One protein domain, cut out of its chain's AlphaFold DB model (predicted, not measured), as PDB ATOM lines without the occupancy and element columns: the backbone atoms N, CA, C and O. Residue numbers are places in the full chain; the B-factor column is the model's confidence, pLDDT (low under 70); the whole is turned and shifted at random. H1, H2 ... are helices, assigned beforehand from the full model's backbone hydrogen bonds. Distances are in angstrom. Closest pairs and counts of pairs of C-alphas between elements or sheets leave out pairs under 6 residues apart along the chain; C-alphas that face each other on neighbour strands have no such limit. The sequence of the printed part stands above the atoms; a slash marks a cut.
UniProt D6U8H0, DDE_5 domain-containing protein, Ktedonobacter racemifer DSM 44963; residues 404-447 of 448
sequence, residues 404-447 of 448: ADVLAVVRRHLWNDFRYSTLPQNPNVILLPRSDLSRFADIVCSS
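Overview. This is residues 404 to 447 of the 448 residues of the protein "DDE_5 domain-containing protein" of Ktedonobacter racemifer DSM 44963 (UniProt D6U8H0). Two helices make a V, the last part of H2 packing on H1, and a long loop joins their far ends; residues 422 to 428 of this loop stick out. The printed part has 44 residues, with H1 then H2 along the chain and no named strand: all helix. It is loose, with a radius of gyration of the C-alphas of 12.0 A, and spans 37 by 18 by 13 A.

Arrangement. H1, residues 404 to 414, and H2, residues 434 to 446, touch, H2 with residues 441 to 446 alone. Their closest C-alphas, those of Ala 408 and Cys 445, are 4.4 A apart. They run opposite ways at a steep tilt of 59 degrees. In H1 and H2 every O i to N i+4 pair is within hydrogen-bond range.

Along the chain. H1 begins at C-alpha 404 (201.982, 213.962, 190.395) and is 15.2 A long from first to last C-alpha. H2, 17.8 A long, ends at C-alpha 446 (195.622, 214.632, 191.524).

Size, cuts and confidence. The C-alphas farthest apart, of Ala 404 and Gln 425, are 37.2 A apart. The link from H1 to H2, 19 residues, is long. The printed part has no cut. Residues 417 to 429 have pLDDT under 70.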
ATOM      1  N   ALA A 404     203.421 213.749 190.251       94.50
ATOM      2  CA  ALA A 404     201.982 213.962 190.395       94.50
ATOM      3  C   ALA A 404     201.406 213.347 191.686       94.50
ATOM      4  O   ALA A 404     200.601 213.997 192.350       94.50
ATOM      5  N   ASP A 405     201.846 212.145 192.081       94.88
ATOM      6  CA  ASP A 405     201.389 211.520 193.332       94.88
ATOM      7  C   ASP A 405     201.914 212.283 194.550       94.88
ATOM      8  O   ASP A 405     201.167 212.560 195.486       94.88
ATOM      9  N   VAL A 406     203.194 212.676 194.521       96.50
ATOM     10  CA  VAL A 406     203.799 213.456 195.609       96.50
ATOM     11  C   VAL A 406     203.088 214.800 195.761       96.50
ATOM     12  O   VAL A 406     202.744 215.195 196.873       96.50
ATOM     13  N   LEU A 407     202.799 215.485 194.651       95.75
ATOM     14  CA  LEU A 407     202.036 216.728 194.657       95.75
ATOM     15  C   LEU A 407     200.621 216.520 195.211       95.75
ATOM     16  O   LEU A 407     200.158 217.345 195.998       95.75
ATOM     17  N   ALA A 408     199.947 215.426 194.848       94.06
ATOM     18  CA  ALA A 408     198.620 215.106 195.366       94.06
ATOM     19  C   ALA A 408     198.640 214.896 196.887       94.06
ATOM     20  O   ALA A 408     197.798 215.443 197.599       94.06
ATOM     21  N   VAL A 409     199.635 214.172 197.405       92.38
ATOM     22  CA  VAL A 409     199.832 213.989 198.850       92.38
ATOM     23  C   VAL A 409     200.098 215.318 199.549       92.38
ATOM     24  O   VAL A 409     199.482 215.598 200.577       92.38
ATOM     25  N   VAL A 410     200.969 216.161 198.989       93.31
ATOM     26  CA  VAL A 410     201.244 217.496 199.538       93.31
ATOM     27  C   VAL A 410     199.963 218.334 199.578       93.31
ATOM     28  O   VAL A 410     199.670 218.941 200.601       93.31
ATOM     29  N   ARG A 411     199.152 218.327 198.514       92.88
ATOM     30  CA  ARG A 411     197.865 219.046 198.472       92.88
ATOM     31  C   ARG A 411     196.872 218.550 199.525       92.88
ATOM     32  O   ARG A 411     196.260 219.381 200.188       92.88
ATOM     33  N   ARG A 412     196.757 217.232 199.738       89.69
ATOM     34  CA  ARG A 412     195.918 216.672 200.818       89.69
ATOM     35  C   ARG A 412     196.338 217.185 202.192       89.69
ATOM     36  O   ARG A 412     195.487 217.645 202.951       89.69
ATOM     37  N   HIS A 413     197.642 217.197 202.466       88.06
ATOM     38  CA  HIS A 413     198.175 217.719 203.725       88.06
ATOM     39  C   HIS A 413     197.895 219.217 203.899       88.06
ATOM     40  O   HIS A 413     197.563 219.649 205.000       88.06
ATOM     41  N   LEU A 414     197.976 220.015 202.826       87.19
ATOM     42  CA  LEU A 414     197.625 221.442 202.873       87.19
ATOM     43  C   LEU A 414     196.143 221.673 203.185       87.19
ATOM     44  O   LEU A 414     195.813 222.600 203.919       87.19
ATOM     45  N   TRP A 415     195.257 220.791 202.724       82.12
ATOM     46  CA  TRP A 415     193.847 220.782 203.127       82.12
ATOM     47  C   TRP A 415     193.586 220.136 204.499       82.12
ATOM     48  O   TRP A 415     192.431 219.891 204.844       82.12
ATOM     49  N   ASN A 416     194.627 219.890 205.307       74.06
ATOM     50  CA  ASN A 416     194.559 219.209 206.607       74.06
ATOM     51  C   ASN A 416     193.848 217.845 206.537       74.06
ATOM     52  O   ASN A 416     193.080 217.502 207.435       74.06
ATOM     53  N   ASP A 417     194.029 217.094 205.447       60.22
ATOM     54  CA  ASP A 417     193.291 215.855 205.159       60.22
ATOM     55  C   ASP A 417     191.762 216.016 205.237       60.22
ATOM     56  O   ASP A 417     191.041 215.059 205.528       60.22
ATOM     57  N   PHE A 418     191.256 217.237 205.017       59.97
ATOM     58  CA  PHE A 418     189.849 217.604 205.191       59.97
ATOM     59  C   PHE A 418     189.319 217.335 206.614       59.97
ATOM     60  O   PHE A 418     188.120 217.144 206.823       59.97
ATOM     61  N   ARG A 419     190.207 217.316 207.618       53.19
ATOM     62  CA  ARG A 419     189.856 217.156 209.031       53.19
ATOM     63  C   ARG A 419     189.544 218.523 209.630       53.19
ATOM     64  O   ARG A 419     190.437 219.329 209.883       53.19
ATOM     65  N   TYR A 420     188.264 218.773 209.881       58.59
ATOM     66  CA  TYR A 420     187.785 219.978 210.556       58.59
ATOM     67  C   TYR A 420     187.469 219.677 212.024       58.59
ATOM     68  O   TYR A 420     187.075 218.562 212.365       58.59
ATOM     69  N   SER A 421     187.643 220.668 212.905       49.97
ATOM     70  CA  SER A 421     187.255 220.537 214.313       49.97
ATOM     71  C   SER A 421     185.733 220.396 214.399       49.97
ATOM     72  O   SER A 421     184.993 221.347 214.145       49.97
ATOM     73  N   THR A 422     185.261 219.189 214.709       49.00
ATOM     74  CA  THR A 422     183.842 218.879 214.892       49.00
ATOM     75  C   THR A 422     183.397 219.341 216.276       49.00
ATOM     76  O   THR A 422     183.273 218.539 217.197       49.00
ATOM     77  N   LEU A 423     183.177 220.647 216.443       49.19
ATOM     78  CA  LEU A 423     182.299 221.114 217.516       49.19
ATOM     79  C   LEU A 423     180.849 220.765 217.127       49.19
ATOM     80  O   LEU A 423     180.475 221.034 215.983       49.19
ATOM     81  N   PRO A 424     180.024 220.181 218.019       49.50
ATOM     82  CA  PRO A 424     178.764 219.525 217.638       49.50
ATOM     83  C   PRO A 424     177.649 220.413 217.052       49.50
ATOM     84  O   PRO A 424     176.576 219.898 216.765       49.50
ATOM     85  N   GLN A 425     177.849 221.720 216.872       54.31
ATOM     86  CA  GLN A 425     176.814 222.656 216.407       54.31
ATOM     87  C   GLN A 425     177.396 223.826 215.597       54.31
ATOM     88  O   GLN A 425     177.096 224.987 215.861       54.31
ATOM     89  N   ASN A 426     178.268 223.561 214.622       58.34
ATOM     90  CA  ASN A 426     178.654 224.616 213.683       58.34
ATOM     91  C   ASN A 426     177.684 224.617 212.482       58.34
ATOM     92  O   ASN A 426     177.734 223.672 211.691       58.34
ATOM     93  N   PRO A 427     176.829 225.647 212.304       61.28
ATOM     94  CA  PRO A 427     175.860 225.713 211.201       61.28
ATOM     95  C   PRO A 427     176.513 225.749 209.809       61.28
ATOM     96  O   PRO A 427     175.828 225.589 208.805       61.28
ATOM     97  N   ASN A 428     177.838 225.922 209.740       67.94
ATOM     98  CA  ASN A 428     178.613 225.958 208.501       67.94
ATOM     99  C   ASN A 428     179.264 224.610 208.124       67.94
ATOM    100  O   ASN A 428     180.155 224.588 207.274       67.94
ATOM    101  N   VAL A 429     178.884 223.493 208.757       69.50
ATOM    102  CA  VAL A 429     179.441 222.159 208.462       69.50
ATOM    103  C   VAL A 429     178.377 221.269 207.822       69.50
ATOM    104  O   VAL A 429     177.322 221.036 208.402       69.50
ATOM    105  N   ILE A 430     178.681 220.730 206.638       71.88
ATOM    106  CA  ILE A 430     177.846 219.748 205.931       71.88
ATOM    107  C   ILE A 430     178.500 218.369 206.064       71.88
ATOM    108  O   ILE A 430     179.698 218.220 205.813       71.88
ATOM    109  N   LEU A 431     177.721 217.358 206.459       78.38
ATOM    110  CA  LEU A 431     178.193 215.976 206.545       78.38
ATOM    111  C   LEU A 431     178.269 215.354 205.146       78.38
ATOM    112  O   LEU A 431     177.280 215.319 204.419       78.38
ATOM    113  N   LEU A 432     179.445 214.833 204.792       79.31
ATOM    114  CA  LEU A 432     179.692 214.095 203.552       79.31
ATOM    115  C   LEU A 432     180.124 212.658 203.879       79.31
ATOM    116  O   LEU A 432     180.944 212.470 204.786       79.31
ATOM    117  N   PRO A 433     179.637 211.638 203.144       84.44
ATOM    118  CA  PRO A 433     180.159 210.283 203.263       84.44
ATOM    119  C   PRO A 433     181.673 210.259 203.039       84.44
ATOM    120  O   PRO A 433     182.190 210.898 202.120       84.44
ATOM    121  N   ARG A 434     182.401 209.490 203.859       80.62
ATOM    122  CA  ARG A 434     183.871 209.409 203.764       80.62
ATOM    123  C   ARG A 434     184.338 208.966 202.378       80.62
ATOM    124  O   ARG A 434     185.320 209.500 201.884       80.62
ATOM    125  N   SER A 435     183.623 208.035 201.746       85.38
ATOM    126  CA  SER A 435     183.910 207.568 200.385       85.38
ATOM    127  C   SER A 435     183.843 208.688 199.350       85.38
ATOM    128  O   SER A 435     184.692 208.751 198.461       85.38
ATOM    129  N   ASP A 436     182.864 209.581 199.478       85.50
ATOM    130  CA  ASP A 436     182.652 210.678 198.537       85.50
ATOM    131  C   ASP A 436     183.692 211.766 198.760       85.50
ATOM    132  O   ASP A 436     184.330 212.206 197.807       85.50
ATOM    133  N   LEU A 437     183.953 212.126 200.023       84.00
ATOM    134  CA  LEU A 437     185.024 213.056 200.375       84.00
ATOM    135  C   LEU A 437     186.387 212.553 199.883       84.00
ATOM    136  O   LEU A 437     187.132 213.328 199.288       84.00
ATOM    137  N   SER A 438     186.697 211.265 200.065       83.06
ATOM    138  CA  SER A 438     187.912 210.658 199.513       83.06
ATOM    139  C   SER A 438     187.934 210.746 197.989       83.06
ATOM    140  O   SER A 438     188.918 211.207 197.428       83.06
ATOM    141  N   ARG A 439     186.841 210.406 197.295       83.62
ATOM    142  CA  ARG A 439     186.783 210.500 195.828       83.62
ATOM    143  C   ARG A 439     186.989 211.934 195.326       83.62
ATOM    144  O   ARG A 439     187.732 212.138 194.367       83.62
ATOM    145  N   PHE A 440     186.379 212.929 195.969       85.25
ATOM    146  CA  PHE A 440     186.589 214.338 195.630       85.25
ATOM    147  C   PHE A 440     188.023 214.783 195.919       85.25
ATOM    148  O   PHE A 440     188.659 215.386 195.055       85.25
ATOM    149  N   ALA A 441     188.558 214.444 197.094       84.75
ATOM    150  CA  ALA A 441     189.936 214.737 197.462       84.75
ATOM    151  C   ALA A 441     190.923 214.149 196.446       84.75
ATOM    152  O   ALA A 441     191.857 214.833 196.038       84.75
ATOM    153  N   ASP A 442     190.708 212.914 195.995       83.88
ATOM    154  CA  ASP A 442     191.532 212.241 194.992       83.88
ATOM    155  C   ASP A 442     191.548 213.001 193.667       83.88
ATOM    156  O   ASP A 442     192.624 213.289 193.138       83.88
ATOM    157  N   ILE A 443     190.374 213.382 193.161       83.88
ATOM    158  CA  ILE A 443     190.234 214.121 191.901       83.88
ATOM    159  C   ILE A 443     190.896 215.495 192.009       83.88
ATOM    160  O   ILE A 443     191.683 215.883 191.142       83.88
ATOM    161  N   VAL A 444     190.607 216.238 193.076       85.69
ATOM    162  CA  VAL A 444     191.091 217.610 193.240       85.69
ATOM    163  C   VAL A 444     192.593 217.625 193.547       85.69
ATOM    164  O   VAL A 444     193.324 218.446 193.006       85.69
ATOM    165  N   CYS A 445     193.122 216.696 194.341       86.44
ATOM    166  CA  CYS A 445     194.559 216.665 194.630       86.44
ATOM    167  C   CYS A 445     195.395 216.196 193.430       86.44
ATOM    168  O   CYS A 445     196.510 216.688 193.241       86.44
ATOM    169  N   SER A 446     194.867 215.280 192.612       81.25
ATOM    170  CA  SER A 446     195.622 214.632 191.524       81.25
ATOM    171  C   SER A 446     195.501 215.337 190.167       81.25
ATOM    172  O   SER A 446     196.221 214.994 189.232       81.25
ATOM    173  N   SER A 447     194.607 216.320 190.032       75.56
ATOM    174  CA  SER A 447     194.427 217.099 188.797       75.56
ATOM    175  C   SER A 447     195.474 218.207 188.652       75.56
ATOM    176  O   SER A 447     195.925 218.785 189.637       75.56
TER     177      SER A 447